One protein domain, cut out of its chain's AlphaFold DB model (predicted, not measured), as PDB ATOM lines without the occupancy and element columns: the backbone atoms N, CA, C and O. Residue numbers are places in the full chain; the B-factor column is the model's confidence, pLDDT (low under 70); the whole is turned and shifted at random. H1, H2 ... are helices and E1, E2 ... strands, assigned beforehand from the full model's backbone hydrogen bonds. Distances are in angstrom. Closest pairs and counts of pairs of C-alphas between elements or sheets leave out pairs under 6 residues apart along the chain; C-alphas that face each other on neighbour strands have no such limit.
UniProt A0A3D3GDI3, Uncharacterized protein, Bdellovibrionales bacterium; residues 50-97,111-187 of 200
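What this domain is: This is residues 50 to 97 and 111 to 187 of the 200 residues of an uncharacterized protein of Bdellovibrionales bacterium (UniProt A0A3D3GDI3). One antiparallel sheet of five strands has two long helices, H1 and H2, side by side over one face and running across its strands, while the other face is bare of named helices. It makes two layers, helices on one face of a sheet, with long links at the margins of the slab. The printed part has 125 residues, with five named strands and two named helices along the chain as E1 E2 E3 H1 E4 E5 H2; the sheet's order is E3 - E2 - E1 - E4 - E5, and the class is mixed, helices and strands. The whole is compact, with a radius of gyration of the C-alphas of 14.2 A and spans of 40 by 34 by 20 A.

How they stand to each other: E1, residues 54 to 60, E2, residues 73 to 78, and E3, residues 86 to 91, form a meander, each strand the antiparallel neighbour of the one before. E1 and E2 are a hairpin, with N 59 and O 74 2.8 A apart, within hydrogen-bond range; E2 and E3 are another, with N 75 and O 89 at 2.8 A. E4, residues 144 to 151, is antiparallel to E1 at 166 degrees, with N 58 and O 148 at 2.8 A. E5, residues 156 to 162, forms a hairpin with E4, with N 147 and O 159 at 2.9 A. E3 and E5 are the edge strands, and the sheet is twisted, its C-alphas lying up to 4.4 A off the best plane. H1, residues 116 to 131, is on the sheet at a height of 8.9 A and runs across the strands, at 65 degrees to E1 on the local plane. H2, residues 168 to 185, is on the same face at a height of 9.8 A and runs across the strands, at 75 degrees to E2 on the local plane. H1 and H2 touch at a shallow tilt of 14 degrees, opposite ways; H2 does so with residues 168 to 175 alone, and the closest C-alphas are those of Ala 129 and Trp 168, 5.0 A apart. In both helices every O i to N i+4 pair is within hydrogen-bond range.

Where its parts are: E1 begins at C-alpha 54 (42.986, -9.802, -73.726) and is 17.1 A long; E2 measures 16.5 A and E3 16.7 A. H1 measures 22.1 A from C-alpha 116 (47.598, 0.121, -75.288). E4 measures 23.2 A and E5 20.0 A. H2 measures 25.0 A and ends at C-alpha 185 (46.677, 8.531, -89.269).

The domain as a whole: The C-alphas farthest apart are those of Lys 111 and Lys 139, 42.6 A. Residues 98 to 110 are not printed; C-alphas 97 and 111 are 14.2 A apart across this cut. The links E1 to E2 and H1 to E4 are long. The mean pLDDT of the printed part is 80.0; 30 residues are under 70, among them residues 79 to 97.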
ATOM      1  N   SER A  50      43.567 -10.610 -63.340       53.22
ATOM      2  CA  SER A  50      44.334 -10.525 -64.591       53.22
ATOM      3  C   SER A  50      43.569 -11.107 -65.794       53.22
ATOM      4  O   SER A  50      43.497 -10.483 -66.846       53.22
ATOM      5  N   SER A  51      42.826 -12.195 -65.553       57.94
ATOM      6  CA  SER A  51      42.025 -12.979 -66.503       57.94
ATOM      7  C   SER A  51      40.933 -12.246 -67.303       57.94
ATOM      8  O   SER A  51      40.179 -12.895 -68.022       57.94
ATOM      9  N   GLU A  52      40.753 -10.934 -67.164       65.38
ATOM     10  CA  GLU A  52      39.841 -10.148 -68.012       65.38
ATOM     11  C   GLU A  52      40.563  -9.386 -69.131       65.38
ATOM     12  O   GLU A  52      39.921  -8.783 -69.998       65.38
ATOM     13  N   ILE A  53      41.895  -9.410 -69.133       77.19
ATOM     14  CA  ILE A  53      42.708  -8.693 -70.106       77.19
ATOM     15  C   ILE A  53      42.990  -9.611 -71.293       77.19
ATOM     16  O   ILE A  53      43.591 -10.676 -71.168       77.19
ATOM     17  N   PHE A  54      42.587  -9.166 -72.478       80.19
ATOM     18  CA  PHE A  54      42.986  -9.802 -73.726       80.19
ATOM     19  C   PHE A  54      44.379  -9.314 -74.128       80.19
ATOM     20  O   PHE A  54      44.585  -8.119 -74.333       80.19
ATOM     21  N   ALA A  55      45.318 -10.254 -74.216       79.94
ATOM     22  CA  ALA A  55      46.701 -10.016 -74.613       79.94
ATOM     23  C   ALA A  55      46.869 -10.039 -76.138       79.94
ATOM     24  O   ALA A  55      47.779  -9.418 -76.676       79.94
ATOM     25  N   GLU A  56      45.996 -10.744 -76.861       83.75
ATOM     26  CA  GLU A  56      46.109 -10.862 -78.313       83.75
ATOM     27  C   GLU A  56      44.738 -11.003 -78.981       83.75
ATOM     28  O   GLU A  56      43.818 -11.630 -78.451       83.75
ATOM     29  N   ALA A  57      44.602 -10.422 -80.169       87.38
ATOM     30  CA  ALA A  57      43.453 -10.572 -81.045       87.38
ATOM     31  C   ALA A  57      43.925 -10.965 -82.446       87.38
ATOM     32  O   ALA A  57      44.601 -10.204 -83.132       87.38
ATOM     33  N   TYR A  58      43.523 -12.150 -82.888       89.81
ATOM     34  CA  TYR A  58      43.746 -12.661 -84.233       89.81
ATOM     35  C   TYR A  58      42.429 -12.617 -85.008       89.81
ATOM     36  O   TYR A  58      41.433 -13.207 -84.589       89.81
ATOM     37  N   ILE A  59      42.412 -11.917 -86.138       90.12
ATOM     38  CA  ILE A  59      41.246 -11.740 -87.001       90.12
ATOM     39  C   ILE A  59      41.627 -12.140 -88.422       90.12
ATOM     40  O   ILE A  59      42.554 -11.600 -89.010       90.12
ATOM     41  N   GLU A  60      40.890 -13.072 -89.003       88.38
ATOM     42  CA  GLU A  60      41.132 -13.575 -90.348       88.38
ATOM     43  C   GLU A  60      39.893 -13.406 -91.214       88.38
ATOM     44  O   GLU A  60      38.764 -13.620 -90.765       88.38
ATOM     45  N   TYR A  61      40.122 -13.074 -92.479       86.06
ATOM     46  CA  TYR A  61      39.102 -12.847 -93.494       86.06
ATOM     47  C   TYR A  61      39.281 -13.847 -94.645       86.06
ATOM     48  O   TYR A  61      39.698 -13.450 -95.736       86.06
ATOM     49  N   PRO A  62      39.000 -15.147 -94.424       82.00
ATOM     50  CA  PRO A  62      39.118 -16.131 -95.487       82.00
ATOM     51  C   PRO A  62      38.145 -15.835 -96.637       82.00
ATOM     52  O   PRO A  62      37.079 -15.248 -96.446       82.00
ATOM     53  N   GLY A  63      38.490 -16.294 -97.840       76.38
ATOM     54  CA  GLY A  63      37.638 -16.188 -99.025       76.38
ATOM     55  C   GLY A  63      38.092 -15.130-100.039       76.38
ATOM     56  O   GLY A  63      39.163 -14.540 -99.908       76.38
ATOM     57  N   PRO A  64      37.311 -14.929-101.113       74.88
ATOM     58  CA  PRO A  64      37.702 -14.066-102.219       74.88
ATOM     59  C   PRO A  64      37.723 -12.580-101.828       74.88
ATOM     60  O   PRO A  64      36.780 -12.059-101.229       74.88
ATOM     61  N   HIS A  65      38.756 -11.865-102.284       68.06
ATOM     62  CA  HIS A  65      38.948 -10.423-102.063       68.06
ATOM     63  C   HIS A  65      37.887  -9.522-102.722       68.06
ATOM     64  O   HIS A  65      37.861  -8.323-102.465       68.06
ATOM     65  N   ALA A  66      36.983 -10.067-103.544       60.69
ATOM     66  CA  ALA A  66      36.061  -9.302-104.392       60.69
ATOM     67  C   ALA A  66      35.174  -8.271-103.653       60.69
ATOM     68  O   ALA A  66      34.612  -7.387-104.293       60.69
ATOM     69  N   ARG A  67      35.035  -8.360-102.321       68.75
ATOM     70  CA  ARG A  67      34.309  -7.383-101.482       68.75
ATOM     71  C   ARG A  67      35.107  -6.876-100.277       68.75
ATOM     72  O   ARG A  67      34.536  -6.336 -99.332       68.75
ATOM     73  N   TRP A  68      36.419  -7.090-100.259       72.25
ATOM     74  CA  TRP A  68      37.278  -6.700 -99.149       72.25
ATOM     75  C   TRP A  68      38.610  -6.195 -99.650       72.25
ATOM     76  O   TRP A  68      39.436  -6.956-100.144       72.25
ATOM     77  N   VAL A  69      38.796  -4.894 -99.468       74.25
ATOM     78  CA  VAL A  69      40.043  -4.194 -99.782       74.25
ATOM     79  C   VAL A  69      41.019  -4.251 -98.595       74.25
ATOM     80  O   VAL A  69      42.139  -3.764 -98.681       74.25
ATOM     81  N   GLY A  70      40.598  -4.834 -97.468       72.94
ATOM     82  CA  GLY A  70      41.427  -4.978 -96.278       72.94
ATOM     83  C   GLY A  70      42.309  -6.235 -96.292       72.94
ATOM     84  O   GLY A  70      42.318  -7.003 -97.258       72.94
ATOM     85  N   PRO A  71      43.051  -6.466 -95.199       76.00
ATOM     86  CA  PRO A  71      44.017  -7.553 -95.102       76.00
ATOM     87  C   PRO A  71      43.348  -8.932 -95.044       76.00
ATOM     88  O   PRO A  71      42.220  -9.066 -94.572       76.00
ATOM     89  N   ALA A  72      44.050  -9.976 -95.489       79.31
ATOM     90  CA  ALA A  72      43.576 -11.360 -95.375       79.31
ATOM     91  C   ALA A  72      43.595 -11.850 -93.915       79.31
ATOM     92  O   ALA A  72      42.727 -12.617 -93.502       79.31
ATOM     93  N   SER A  73      44.549 -11.370 -93.119       78.94
ATOM     94  CA  SER A  73      44.602 -11.565 -91.676       78.94
ATOM     95  C   SER A  73      45.171 -10.341 -90.960       78.94
ATOM     96  O   SER A  73      45.936  -9.540 -91.495       78.94
ATOM     97  N   PHE A  74      44.760 -10.168 -89.720       80.75
ATOM     98  CA  PHE A  74      45.105  -9.064 -88.851       80.75
ATOM     99  C   PHE A  74      45.390  -9.649 -87.473       80.75
ATOM    100  O   PHE A  74      44.561 -10.366 -86.919       80.75
ATOM    101  N   VAL A  75      46.567  -9.372 -86.928       80.69
ATOM    102  CA  VAL A  75      46.980  -9.848 -85.610       80.69
ATOM    103  C   VAL A  75      47.396  -8.649 -84.780       80.69
ATOM    104  O   VAL A  75      48.346  -7.942 -85.099       80.69
ATOM    105  N   LEU A  76      46.673  -8.410 -83.702       79.88
ATOM    106  CA  LEU A  76      46.967  -7.375 -82.733       79.88
ATOM    107  C   LEU A  76      47.485  -8.036 -81.467       79.88
ATOM    108  O   LEU A  76      46.766  -8.795 -80.827       79.88
ATOM    109  N   HIS A  77      48.708  -7.704 -81.091       77.81
ATOM    110  CA  HIS A  77      49.307  -8.095 -79.832       77.81
ATOM    111  C   HIS A  77      49.339  -6.887 -78.898       77.81
ATOM    112  O   HIS A  77      49.879  -5.833 -79.226       77.81
ATOM    113  N   VAL A  78      48.753  -7.022 -77.720       77.12
ATOM    114  CA  VAL A  78      48.755  -5.995 -76.684       77.12
ATOM    115  C   VAL A  78      49.650  -6.488 -75.560       77.12
ATOM    116  O   VAL A  78      49.334  -7.475 -74.898       77.12
ATOM    117  N   SER A  79      50.762  -5.788 -75.324       68.19
ATOM    118  CA  SER A  79      51.665  -6.146 -74.233       68.19
ATOM    119  C   SER A  79      50.920  -6.068 -72.903       68.19
ATOM    120  O   SER A  79      50.338  -5.038 -72.558       68.19
ATOM    121  N   THR A  80      50.926  -7.162 -72.141       66.38
ATOM    122  CA  THR A  80      50.350  -7.198 -70.789       66.38
ATOM    123  C   THR A  80      51.273  -6.553 -69.762       66.38
ATOM    124  O   THR A  80      50.785  -6.014 -68.772       66.38
ATOM    125  N   LYS A  81      52.589  -6.582 -70.020       64.25
ATOM    126  CA  LYS A  81      53.652  -6.107 -69.122       64.25
ATOM    127  C   LYS A  81      53.988  -4.630 -69.300       64.25
ATOM    128  O   LYS A  81      54.467  -4.012 -68.358       64.25
ATOM    129  N   ASP A  82      53.759  -4.086 -70.492       62.59
ATOM    130  CA  ASP A  82      54.037  -2.688 -70.810       62.59
ATOM    131  C   ASP A  82      52.737  -1.987 -71.237       62.59
ATOM    132  O   ASP A  82      52.177  -2.324 -72.285       62.59
ATOM    133  N   PRO A  83      52.221  -1.035 -70.439       59.69
ATOM    134  CA  PRO A  83      50.981  -0.333 -70.753       59.69
ATOM    135  C   PRO A  83      51.146   0.690 -71.885       59.69
ATOM    136  O   PRO A  83      50.156   1.256 -72.348       59.69
ATOM    137  N   HIS A  84      52.364   0.958 -72.355       58.25
ATOM    138  CA  HIS A  84      52.600   2.066 -73.273       58.25
ATOM    139  C   HIS A  84      52.478   1.691 -74.752       58.25
ATOM    140  O   HIS A  84      52.303   2.592 -75.572       58.25
ATOM    141  N   TRP A  85      52.520   0.405 -75.128       62.16
ATOM    142  CA  TRP A  85      52.487   0.022 -76.545       62.16
ATOM    143  C   TRP A  85      51.708  -1.262 -76.855       62.16
ATOM    144  O   TRP A  85      51.783  -2.273 -76.156       62.16
ATOM    145  N   ALA A  86      50.975  -1.215 -77.970       64.06
ATOM    146  CA  ALA A  86      50.406  -2.373 -78.647       64.06
ATOM    147  C   ALA A  86      51.115  -2.586 -79.995       64.06
ATOM    148  O   ALA A  86      51.383  -1.637 -80.735       64.06
ATOM    149  N   LEU A  87      51.410  -3.842 -80.320       69.00
ATOM    150  CA  LEU A  87      52.059  -4.265 -81.552       69.00
ATOM    151  C   LEU A  87      51.011  -4.781 -82.543       69.00
ATOM    152  O   LEU A  87      50.233  -5.678 -82.236       69.00
ATOM    153  N   ILE A  88      50.988  -4.221 -83.752       65.12
ATOM    154  CA  ILE A  88      49.998  -4.569 -84.778       65.12
ATOM    155  C   ILE A  88      50.692  -5.208 -85.978       65.12
ATOM    156  O   ILE A  88      51.389  -4.523 -86.736       65.12
ATOM    157  N   HIS A  89      50.432  -6.494 -86.193       65.62
ATOM    158  CA  HIS A  89      50.833  -7.246 -87.376       65.62
ATOM    159  C   HIS A  89      49.659  -7.382 -88.350       65.62
ATOM    160  O   HIS A  89      48.526  -7.665 -87.970       65.62
ATOM    161  N   VAL A  90      49.917  -7.190 -89.638       63.47
ATOM    162  CA  VAL A  90      48.889  -7.253 -90.684       63.47
ATOM    163  C   VAL A  90      49.412  -8.124 -91.819       63.47
ATOM    164  O   VAL A  90      50.551  -7.936 -92.245       63.47
ATOM    165  N   ALA A  91      48.599  -9.068 -92.298       57.59
ATOM    166  CA  ALA A  91      48.938  -9.955 -93.406       57.59
ATOM    167  C   ALA A  91      47.868  -9.925 -94.529       57.59
ATOM    168  O   ALA A  91      46.672  -9.877 -94.257       57.59
ATOM    169  N   PRO A  92      48.251  -9.993 -95.816       51.81
ATOM    170  CA  PRO A  92      49.621 -10.069 -96.298       51.81
ATOM    171  C   PRO A  92      50.376  -8.764 -96.023       51.81
ATOM    172  O   PRO A  92      49.787  -7.718 -95.760       51.81
ATOM    173  N   ALA A  93      51.699  -8.868 -96.020       51.22
ATOM    174  CA  ALA A  93      52.621  -7.868 -95.498       51.22
ATOM    175  C   ALA A  93      52.696  -6.561 -96.320       51.22
ATOM    176  O   ALA A  93      53.672  -5.841 -96.203       51.22
ATOM    177  N   TRP A  94      51.692  -6.180 -97.117       50.69
ATOM    178  CA  TRP A  94      51.699  -4.884 -97.825       50.69
ATOM    179  C   TRP A  94      51.654  -3.676 -96.870       50.69
ATOM    180  O   TRP A  94      51.878  -2.551 -97.296       50.69
ATOM    181  N   PHE A  95      51.425  -3.912 -95.571       50.12
ATOM    182  CA  PHE A  95      51.661  -2.949 -94.486       50.12
ATOM    183  C   PHE A  95      53.003  -3.131 -93.747       50.12
ATOM    184  O   PHE A  95      53.336  -2.301 -92.901       50.12
ATOM    185  N   ASN A  96      53.760  -4.199 -94.020       45.22
ATOM    186  CA  ASN A  96      55.178  -4.297 -93.681       45.22
ATOM    187  C   ASN A  96      55.958  -3.618 -94.800       45.22
ATOM    188  O   ASN A  96      56.520  -4.265 -95.679       45.22
ATOM    189  N   THR A  97      56.022  -2.297 -94.759       43.75
ATOM    190  CA  THR A  97      57.117  -1.596 -95.419       43.75
ATOM    191  C   THR A  97      58.356  -1.745 -94.550       43.75
ATOM    192  O   THR A  97      58.758  -0.826 -93.844       43.75
ATOM    193  N   LYS A 111      55.836   7.854 -84.575       52.25
ATOM    194  CA  LYS A 111      56.317   6.656 -83.857       52.25
ATOM    195  C   LYS A 111      55.592   6.433 -82.529       52.25
ATOM    196  O   LYS A 111      55.787   5.398 -81.898       52.25
ATOM    197  N   LYS A 112      54.754   7.386 -82.099       57.81
ATOM    198  CA  LYS A 112      53.729   7.143 -81.087       57.81
ATOM    199  C   LYS A 112      52.740   6.122 -81.645       57.81
ATOM    200  O   LYS A 112      51.774   6.472 -82.317       57.81
ATOM    201  N   GLY A 113      53.042   4.850 -81.391       59.91
ATOM    202  CA  GLY A 113      52.132   3.743 -81.632       59.91
ATOM    203  C   GLY A 113      50.797   3.965 -80.926       59.91
ATOM    204  O   GLY A 113      50.662   4.823 -80.052       59.91
ATOM    205  N   LEU A 114      49.795   3.188 -81.325       70.94
ATOM    206  CA  LEU A 114      48.500   3.207 -80.663       70.94
ATOM    207  C   LEU A 114      48.685   2.909 -79.167       70.94
ATOM    208  O   LEU A 114      49.291   1.891 -78.817       70.94
ATOM    209  N   SER A 115      48.153   3.780 -78.304       76.31
ATOM    210  CA  SER A 115      48.170   3.546 -76.857       76.31
ATOM    211  C   SER A 115      47.487   2.214 -76.540       76.31
ATOM    212  O   SER A 115      46.452   1.862 -77.125       76.31
ATOM    213  N   SER A 116      48.096   1.450 -75.630       76.88
ATOM    214  CA  SER A 116      47.598   0.121 -75.288       76.88
ATOM    215  C   SER A 116      46.197   0.188 -74.673       76.88
ATOM    216  O   SER A 116      45.419  -0.742 -74.866       76.88
ATOM    217  N   ASP A 117      45.825   1.304 -74.040       79.19
ATOM    218  CA  ASP A 117      44.501   1.493 -73.444       79.19
ATOM    219  C   ASP A 117      43.395   1.493 -74.501       79.19
ATOM    220  O   ASP A 117      42.417   0.755 -74.369       79.19
ATOM    221  N   TYR A 118      43.587   2.214 -75.613       82.12
ATOM    222  CA  TYR A 118      42.643   2.196 -76.736       82.12
ATOM    223  C   TYR A 118      42.576   0.823 -77.404       82.12
ATOM    224  O   TYR A 118      41.495   0.360 -77.778       82.12
ATOM    225  N   ALA A 119      43.721   0.144 -77.533       85.88
ATOM    226  CA  ALA A 119      43.754  -1.219 -78.051       85.88
ATOM    227  C   ALA A 119      42.935  -2.168 -77.165       85.88
ATOM    228  O   ALA A 119      42.072  -2.892 -77.661       85.88
ATOM    229  N   ARG A 120      43.154  -2.111 -75.849       84.88
ATOM    230  CA  ARG A 120      42.447  -2.915 -74.846       84.88
ATOM    231  C   ARG A 120      40.958  -2.620 -74.843       84.88
ATOM    232  O   ARG A 120      40.164  -3.557 -74.824       84.88
ATOM    233  N   GLU A 121      40.565  -1.350 -74.891       87.06
ATOM    234  CA  GLU A 121      39.160  -0.950 -74.930       87.06
ATOM    235  C   GLU A 121      38.466  -1.496 -76.181       87.06
ATOM    236  O   GLU A 121      37.401  -2.115 -76.086       87.06
ATOM    237  N   ARG A 122      39.096  -1.356 -77.352       91.38
ATOM    238  CA  ARG A 122      38.525  -1.852 -78.605       91.38
ATOM    239  C   ARG A 122      38.444  -3.380 -78.643       91.38
ATOM    240  O   ARG A 122      37.434  -3.915 -79.102       91.38
ATOM    241  N   ILE A 123      39.447  -4.093 -78.119       91.38
ATOM    242  CA  ILE A 123      39.377  -5.557 -77.984       91.38
ATOM    243  C   ILE A 123      38.282  -5.957 -76.988       91.38
ATOM    244  O   ILE A 123      37.530  -6.888 -77.267       91.38
ATOM    245  N   ARG A 124      38.135  -5.251 -75.861       91.06
ATOM    246  CA  ARG A 124      37.070  -5.508 -74.879       91.06
ATOM    247  C   ARG A 124      35.686  -5.332 -75.505       91.06
ATOM    248  O   ARG A 124      34.808  -6.160 -75.272       91.06
ATOM    249  N   TYR A 125      35.507  -4.308 -76.339       92.44
ATOM    250  CA  TYR A 125      34.275  -4.099 -77.100       92.44
ATOM    251  C   TYR A 125      33.970  -5.281 -78.036       92.44
ATOM    252  O   TYR A 125      32.860  -5.817 -78.019       92.44
ATOM    253  N   LEU A 126      34.969  -5.750 -78.791       94.38
ATOM    254  CA  LEU A 126      34.838  -6.934 -79.646       94.38
ATOM    255  C   LEU A 126      34.538  -8.207 -78.836       94.38
ATOM    256  O   LEU A 126      33.653  -8.977 -79.209       94.38
ATOM    257  N   ALA A 127      35.221  -8.416 -77.711       94.12
ATOM    258  CA  ALA A 127      35.006  -9.561 -76.831       94.12
ATOM    259  C   ALA A 127      33.578  -9.600 -76.278       94.12
ATOM    260  O   ALA A 127      32.930 -10.647 -76.321       94.12
ATOM    261  N   GLY A 128      33.069  -8.452 -75.817       93.81
ATOM    262  CA  GLY A 128      31.695  -8.322 -75.341       93.81
ATOM    263  C   GLY A 128      30.681  -8.689 -76.422       93.81
ATOM    264  O   GLY A 128      29.747  -9.439 -76.156       93.81
ATOM    265  N   ALA A 129      30.900  -8.244 -77.664       94.25
ATOM    266  CA  ALA A 129      30.054  -8.622 -78.793       94.25
ATOM    267  C   ALA A 129      30.115 -10.127 -79.102       94.25
ATOM    268  O   ALA A 129      29.085 -10.751 -79.343       94.25
ATOM    269  N   MET A 130      31.303 -10.736 -79.065       94.00
ATOM    270  CA  MET A 130      31.465 -12.171 -79.321       94.00
ATOM    271  C   MET A 130      30.753 -13.047 -78.283       94.00
ATOM    272  O   MET A 130      30.308 -14.143 -78.629       94.00
ATOM    273  N   GLN A 131      30.637 -12.578 -77.039       93.94
ATOM    274  CA  GLN A 131      30.013 -13.302 -75.926       93.94
ATOM    275  C   GLN A 131      28.486 -13.170 -75.864       93.94
ATOM    276  O   GLN A 131      27.835 -13.947 -75.166       93.94
ATOM    277  N   GLN A 132      27.892 -12.221 -76.594       90.69
ATOM    278  CA  GLN A 132      26.442 -12.150 -76.755       90.69
ATOM    279  C   GLN A 132      26.002 -13.370 -77.583       90.69
ATOM    280  O   GLN A 132      26.132 -13.388 -78.803       90.69
ATOM    281  N   ASN A 133      25.528 -14.433 -76.924       78.94
ATOM    282  CA  ASN A 133      25.124 -15.714 -77.533       78.94
ATOM    283  C   ASN A 133      23.821 -15.623 -78.359       78.94
ATOM    284  O   ASN A 133      23.012 -16.546 -78.371       78.94
ATOM    285  N   ASN A 134      23.604 -14.509 -79.052       80.69
ATOM    286  CA  ASN A 134      22.346 -14.173 -79.719       80.69
ATOM    287  C   ASN A 134      22.363 -14.508 -81.219       80.69
ATOM    288  O   ASN A 134      21.545 -14.000 -81.981       80.69
ATOM    289  N   GLU A 135      23.314 -15.326 -81.663       78.62
ATOM    290  CA  GLU A 135      23.582 -15.553 -83.080       78.62
ATOM    291  C   GLU A 135      23.133 -16.934 -83.534       78.62
ATOM    292  O   GLU A 135      23.197 -17.918 -82.794       78.62
ATOM    293  N   ALA A 136      22.707 -17.009 -84.794       78.25
ATOM    294  CA  ALA A 136      22.455 -18.283 -85.436       78.25
ATOM    295  C   ALA A 136      23.758 -19.092 -85.532       78.25
ATOM    296  O   ALA A 136      24.846 -18.543 -85.710       78.25
ATOM    297  N   ALA A 137      23.644 -20.419 -85.450       85.06
ATOM    298  CA  ALA A 137      24.783 -21.296 -85.690       85.06
ATOM    299  C   ALA A 137      25.365 -21.040 -87.090       85.06
ATOM    300  O   ALA A 137      24.614 -20.932 -88.064       85.06
ATOM    301  N   PHE A 138      26.693 -20.975 -87.194       87.31
ATOM    302  CA  PHE A 138      27.385 -20.747 -88.461       87.31
ATOM    303  C   PHE A 138      27.103 -21.882 -89.454       87.31
ATOM    304  O   PHE A 138      27.400 -23.045 -89.182       87.31
ATOM    305  N   LYS A 139      26.551 -21.540 -90.625       89.25
ATOM    306  CA  LYS A 139      26.209 -22.497 -91.697       89.25
ATOM    307  C   LYS A 139      27.148 -22.433 -92.907       89.25
ATOM    308  O   LYS A 139      26.907 -23.118 -93.896       89.25
ATOM    309  N   GLY A 140      28.210 -21.631 -92.835       89.56
ATOM    310  CA  GLY A 140      29.071 -21.330 -93.979       89.56
ATOM    311  C   GLY A 140      28.565 -20.144 -94.804       89.56
ATOM    312  O   GLY A 140      27.368 -19.879 -94.886       89.56
ATOM    313  N   CYS A 141      29.495 -19.415 -95.420       89.94
ATOM    314  CA  CYS A 141      29.205 -18.303 -96.321       89.94
ATOM    315  C   CYS A 141      30.408 -17.974 -97.204       89.94
ATOM    316  O   CYS A 141      31.513 -18.463 -96.985       89.94
ATOM    317  N   LEU A 142      30.175 -17.117 -98.200       87.44
ATOM    318  CA  LEU A 142      31.189 -16.702 -99.170       87.44
ATOM    319  C   LEU A 142      32.266 -15.780 -98.573       87.44
ATOM    320  O   LEU A 142      33.386 -15.755 -99.068       87.44
ATOM    321  N   TYR A 143      31.929 -15.034 -97.517       88.62
ATOM    322  CA  TYR A 143      32.815 -14.060 -96.872       88.62
ATOM    323  C   TYR A 143      32.916 -14.337 -95.367       88.62
ATOM    324  O   TYR A 143      32.348 -13.585 -94.562       88.62
ATOM    325  N   PRO A 144      33.566 -15.443 -94.973       91.38
ATOM    326  CA  PRO A 144      33.758 -15.764 -93.571       91.38
ATOM    327  C   PRO A 144      34.679 -14.749 -92.883       91.38
ATOM    328  O   PRO A 144      35.513 -14.086 -93.501       91.38
ATOM    329  N   VAL A 145      34.515 -14.641 -91.571       92.50
ATOM    330  CA  VAL A 145      35.470 -14.017 -90.657       92.50
ATOM    331  C   VAL A 145      35.691 -14.966 -89.490       92.50
ATOM    332  O   VAL A 145      34.739 -15.553 -88.971       92.50
ATOM    333  N   ARG A 146      36.949 -15.133 -89.095       94.19
ATOM    334  CA  ARG A 146      37.352 -15.927 -87.936       94.19
ATOM    335  C   ARG A 146      38.081 -15.019 -86.965       94.19
ATOM    336  O   ARG A 146      39.048 -14.373 -87.344       94.19
ATOM    337  N   VAL A 147      37.616 -14.970 -85.723       94.94
ATOM    338  CA  VAL A 147      38.239 -14.177 -84.660       94.94
ATOM    339  C   VAL A 147      38.637 -15.106 -83.532       94.94
ATOM    340  O   VAL A 147      37.814 -15.893 -83.069       94.94
ATOM    341  N   ARG A 148      39.881 -14.977 -83.074       94.94
ATOM    342  CA  ARG A 148      40.412 -15.601 -81.868       94.94
ATOM    343  C   ARG A 148      40.947 -14.507 -80.949       94.94
ATOM    344  O   ARG A 148      41.875 -13.797 -81.317       94.94
ATOM    345  N   LEU A 149      40.368 -14.382 -79.761       93.19
ATOM    346  CA  LEU A 149      40.843 -13.487 -78.708       93.19
ATOM    347  C   LEU A 149      41.530 -14.317 -77.632       93.19
ATOM    348  O   LEU A 149      40.909 -15.232 -77.097       93.19
ATOM    349  N   ILE A 150      42.782 -14.001 -77.323       89.81
ATOM    350  CA  ILE A 150      43.609 -14.718 -76.351       89.81
ATOM    351  C   ILE A 150      43.763 -13.827 -75.121       89.81
ATOM    352  O   ILE A 150      44.136 -12.655 -75.217       89.81
ATOM    353  N   ARG A 151      43.423 -14.380 -73.964       89.75
ATOM    354  CA  ARG A 151      43.597 -13.749 -72.659       89.75
ATOM    355  C   ARG A 151      45.036 -13.886 -72.182       89.75
ATOM    356  O   ARG A 151      45.793 -14.722 -72.665       89.75
ATOM    357  N   ASP A 152      45.402 -13.066 -71.215       84.06
ATOM    358  CA  ASP A 152      46.706 -13.120 -70.558       84.06
ATOM    359  C   ASP A 152      46.978 -14.441 -69.810       84.06
ATOM    360  O   ASP A 152      48.124 -14.873 -69.720       84.06
ATOM    361  N   ASP A 153      45.928 -15.119 -69.339       84.25
ATOM    362  CA  ASP A 153      45.987 -16.452 -68.727       84.25
ATOM    363  C   ASP A 153      46.145 -17.604 -69.744       84.25
ATOM    364  O   ASP A 153      46.222 -18.773 -69.357       84.25
ATOM    365  N   GLY A 154      46.192 -17.289 -71.043       83.19
ATOM    366  CA  GLY A 154      46.303 -18.247 -72.142       83.19
ATOM    367  C   GLY A 154      44.978 -18.883 -72.576       83.19
ATOM    368  O   GLY A 154      44.950 -19.620 -73.564       83.19
ATOM    369  N   THR A 155      43.862 -18.605 -71.894       91.56
ATOM    370  CA  THR A 155      42.534 -19.000 -72.382       91.56
ATOM    371  C   THR A 155      42.145 -18.170 -73.601       91.56
ATOM    372  O   THR A 155      42.623 -17.054 -73.795       91.56
ATOM    373  N   PHE A 156      41.263 -18.696 -74.452       93.62
ATOM    374  CA  PHE A 156      40.849 -17.975 -75.650       93.62
ATOM    375  C   PHE A 156      39.366 -18.145 -75.968       93.62
ATOM    376  O   PHE A 156      38.715 -19.103 -75.552       93.62
ATOM    377  N   ILE A 157      38.844 -17.188 -76.730       93.44
ATOM    378  CA  ILE A 157      37.521 -17.236 -77.349       93.44
ATOM    379  C   ILE A 157      37.744 -17.253 -78.852       93.44
ATOM    380  O   ILE A 157      38.351 -16.331 -79.390       93.44
ATOM    381  N   GLU A 158      37.240 -18.276 -79.534       94.69
ATOM    382  CA  GLU A 158      37.271 -18.350 -80.992       94.69
ATOM    383  C   GLU A 158      35.850 -18.441 -81.547       94.69
ATOM    384  O   GLU A 158      35.051 -19.257 -81.086       94.69
ATOM    385  N   LYS A 159      35.532 -17.609 -82.544       95.12
ATOM    386  CA  LYS A 159      34.269 -17.683 -83.289       95.12
ATOM    387  C   LYS A 159      34.509 -17.524 -84.783       95.12
ATOM    388  O   LYS A 159      35.422 -16.823 -85.219       95.12
ATOM    389  N   THR A 160      33.648 -18.176 -85.559       94.56
ATOM    390  CA  THR A 160      33.579 -18.039 -87.017       94.56
ATOM    391  C   THR A 160      32.178 -17.588 -87.402       94.56
ATOM    392  O   THR A 160      31.198 -18.093 -86.859       94.56
ATOM    393  N   GLY A 161      32.092 -16.610 -88.297       93.38
ATOM    394  CA  GLY A 161      30.845 -15.963 -88.686       93.38
ATOM    395  C   GLY A 161      30.919 -15.403 -90.097       93.38
ATOM    396  O   GLY A 161      31.928 -15.553 -90.789       93.38
ATOM    397  N   CYS A 162      29.846 -14.752 -90.530       91.31
ATOM    398  CA  CYS A 162      29.746 -14.172 -91.861       91.31
ATOM    399  C   CYS A 162      29.798 -12.657 -91.791       91.31
ATOM    400  O   CYS A 162      29.024 -12.028 -91.082       91.31
ATOM    401  N   ARG A 163      30.678 -12.040 -92.577       89.06
ATOM    402  CA  ARG A 163      30.892 -10.581 -92.547       89.06
ATOM    403  C   ARG A 163      29.672  -9.761 -92.955       89.06
ATOM    404  O   ARG A 163      29.602  -8.573 -92.671       89.06
ATOM    405  N   THR A 164      28.746 -10.388 -93.673       87.62
ATOM    406  CA  THR A 164      27.478  -9.795 -94.105       87.62
ATOM    407  C   THR A 164      26.404  -9.827 -93.021       87.62
ATOM    408  O   THR A 164      25.358  -9.212 -93.201       87.62
ATOM    409  N   GLU A 165      26.623 -10.566 -91.935       89.56
ATOM    410  CA  GLU A 165      25.680 -10.675 -90.826       89.56
ATOM    411  C   GLU A 165      25.926  -9.569 -89.792       89.56
ATOM    412  O   GLU A 165      27.035  -9.049 -89.637       89.56
ATOM    413  N   ALA A 166      24.861  -9.185 -89.088       90.06
ATOM    414  CA  ALA A 166      24.957  -8.287 -87.943       90.06
ATOM    415  C   ALA A 166      25.643  -8.985 -86.748       90.06
ATOM    416  O   ALA A 166      25.863 -10.192 -86.768       90.06
ATOM    417  N   GLY A 167      25.961  -8.230 -85.693       92.56
ATOM    418  CA  GLY A 167      26.580  -8.771 -84.475       92.56
ATOM    419  C   GLY A 167      28.105  -8.657 -84.471       92.56
ATOM    420  O   GLY A 167      28.662  -7.689 -85.005       92.56
ATOM    421  N   TRP A 168      28.797  -9.628 -83.860       94.94
ATOM    422  CA  TRP A 168      30.259  -9.553 -83.746       94.94
ATOM    423  C   TRP A 168      31.009  -9.618 -85.087       94.94
ATOM    424  O   TRP A 168      32.061  -8.982 -85.154       94.94
ATOM    425  N   PRO A 169      30.539 -10.289 -86.167       93.25
ATOM    426  CA  PRO A 169      31.275 -10.310 -87.437       93.25
ATOM    427  C   PRO A 169      31.466  -8.911 -88.038       93.25
ATOM    428  O   PRO A 169      32.540  -8.576 -88.557       93.25
ATOM    429  N   LYS A 170      30.435  -8.067 -87.920       91.44
ATOM    430  CA  LYS A 170      30.494  -6.659 -88.316       91.44
ATOM    431  C   LYS A 170      31.470  -5.885 -87.426       91.44
ATOM    432  O   LYS A 170      32.373  -5.234 -87.943       91.44
ATOM    433  N   ILE A 171      31.353  -6.032 -86.105       94.19
ATOM    434  CA  ILE A 171      32.223  -5.359 -85.125       94.19
ATOM    435  C   ILE A 171      33.696  -5.763 -85.296       94.19
ATOM    436  O   ILE A 171      34.586  -4.926 -85.140       94.19
ATOM    437  N   ALA A 172      33.981  -7.013 -85.664       93.56
ATOM    438  CA  ALA A 172      35.330  -7.466 -85.991       93.56
ATOM    439  C   ALA A 172      35.896  -6.721 -87.209       93.56
ATOM    440  O   ALA A 172      37.045  -6.288 -87.193       93.56
ATOM    441  N   SER A 173      35.080  -6.517 -88.248       90.25
ATOM    442  CA  SER A 173      35.468  -5.755 -89.443       90.25
ATOM    443  C   SER A 173      35.740  -4.282 -89.115       90.25
ATOM    444  O   SER A 173      36.796  -3.767 -89.472       90.25
ATOM    445  N   GLU A 174      34.850  -3.645 -88.351       91.50
ATOM    446  CA  GLU A 174      35.023  -2.263 -87.875       91.50
ATOM    447  C   GLU A 174      36.247  -2.116 -86.955       91.50
ATOM    448  O   GLU A 174      36.902  -1.079 -86.925       91.50
ATOM    449  N   THR A 175      36.565  -3.145 -86.166       92.00
ATOM    450  CA  THR A 175      37.736  -3.156 -85.277       92.00
ATOM    451  C   THR A 175      39.042  -3.193 -86.061       92.00
ATOM    452  O   THR A 175      39.936  -2.396 -85.785       92.00
ATOM    453  N   THR A 176      39.140  -4.045 -87.081       90.38
ATOM    454  CA  THR A 176      40.289  -4.042 -87.997       90.38
ATOM    455  C   THR A 176      40.415  -2.703 -88.720       90.38
ATOM    456  O   THR A 176      41.505  -2.136 -88.768       90.38
ATOM    457  N   GLU A 177      39.311  -2.152 -89.232       88.88
ATOM    458  CA  GLU A 177      39.307  -0.839 -89.888       88.88
ATOM    459  C   GLU A 177      39.788   0.282 -88.955       88.88
ATOM    460  O   GLU A 177      40.619   1.101 -89.356       88.88
ATOM    461  N   TYR A 178      39.328   0.286 -87.699       88.56
ATOM    462  CA  TYR A 178      39.774   1.228 -86.674       88.56
ATOM    463  C   TYR A 178      41.293   1.177 -86.492       88.56
ATOM    464  O   TYR A 178      41.958   2.210 -86.573       88.56
ATOM    465  N   PHE A 179      41.864  -0.016 -86.308       86.31
ATOM    466  CA  PHE A 179      43.303  -0.164 -86.083       86.31
ATOM    467  C   PHE A 179      44.146   0.185 -87.307       86.31
ATOM    468  O   PHE A 179      45.186   0.830 -87.167       86.31
ATOM    469  N   LEU A 180      43.697  -0.182 -88.510       83.81
ATOM    470  CA  LEU A 180      44.367   0.211 -89.750       83.81
ATOM    471  C   LEU A 180      44.349   1.733 -89.926       83.81
ATOM    472  O   LEU A 180      45.377   2.336 -90.228       83.81
ATOM    473  N   THR A 181      43.204   2.362 -89.668       83.31
ATOM    474  CA  THR A 181      43.062   3.821 -89.729       83.31
ATOM    475  C   THR A 181      43.942   4.505 -88.691       83.31
ATOM    476  O   THR A 181      44.610   5.487 -89.011       83.31
ATOM    477  N   ALA A 182      43.985   3.983 -87.464       79.75
ATOM    478  CA  ALA A 182      44.804   4.542 -86.400       79.75
ATOM    479  C   ALA A 182      46.305   4.434 -86.706       79.75
ATOM    480  O   ALA A 182      47.031   5.407 -86.509       79.75
ATOM    481  N   LYS A 183      46.745   3.296 -87.265       75.88
ATOM    482  CA  LYS A 183      48.123   3.086 -87.731       75.88
ATOM    483  C   LYS A 183      48.500   4.059 -88.853       75.88
ATOM    484  O   LYS A 183      49.606   4.584 -88.849       75.88
ATOM    485  N   LEU A 184      47.582   4.328 -89.785       75.31
ATOM    486  CA  LEU A 184      47.809   5.236 -90.916       75.31
ATOM    487  C   LEU A 184      47.789   6.719 -90.528       75.31
ATOM    488  O   LEU A 184      48.574   7.503 -91.052       75.31
ATOM    489  N   ARG A 185      46.873   7.120 -89.642       76.12
ATOM    490  CA  ARG A 185      46.677   8.531 -89.269       76.12
ATOM    491  C   ARG A 185      47.527   8.971 -88.083       76.12
ATOM    492  O   ARG A 185      47.571  10.163 -87.808       76.12
ATOM    493  N   GLY A 186      48.166   8.033 -87.381       65.06
ATOM    494  CA  GLY A 186      48.931   8.324 -86.172       65.06
ATOM    495  C   GLY A 186      48.063   9.022 -85.133       65.06
ATOM    496  O   GLY A 186      48.405  10.125 -84.712       65.06
ATOM    497  N   ILE A 187      46.917   8.419 -84.782       63.09
ATOM    498  CA  ILE A 187      45.996   8.980 -83.783       63.09
ATOM    499  C   ILE A 187      46.753   9.116 -82.459       63.09
ATOM    500  O   ILE A 187      46.905   8.162 -81.701       63.09
TER     501      ILE A 187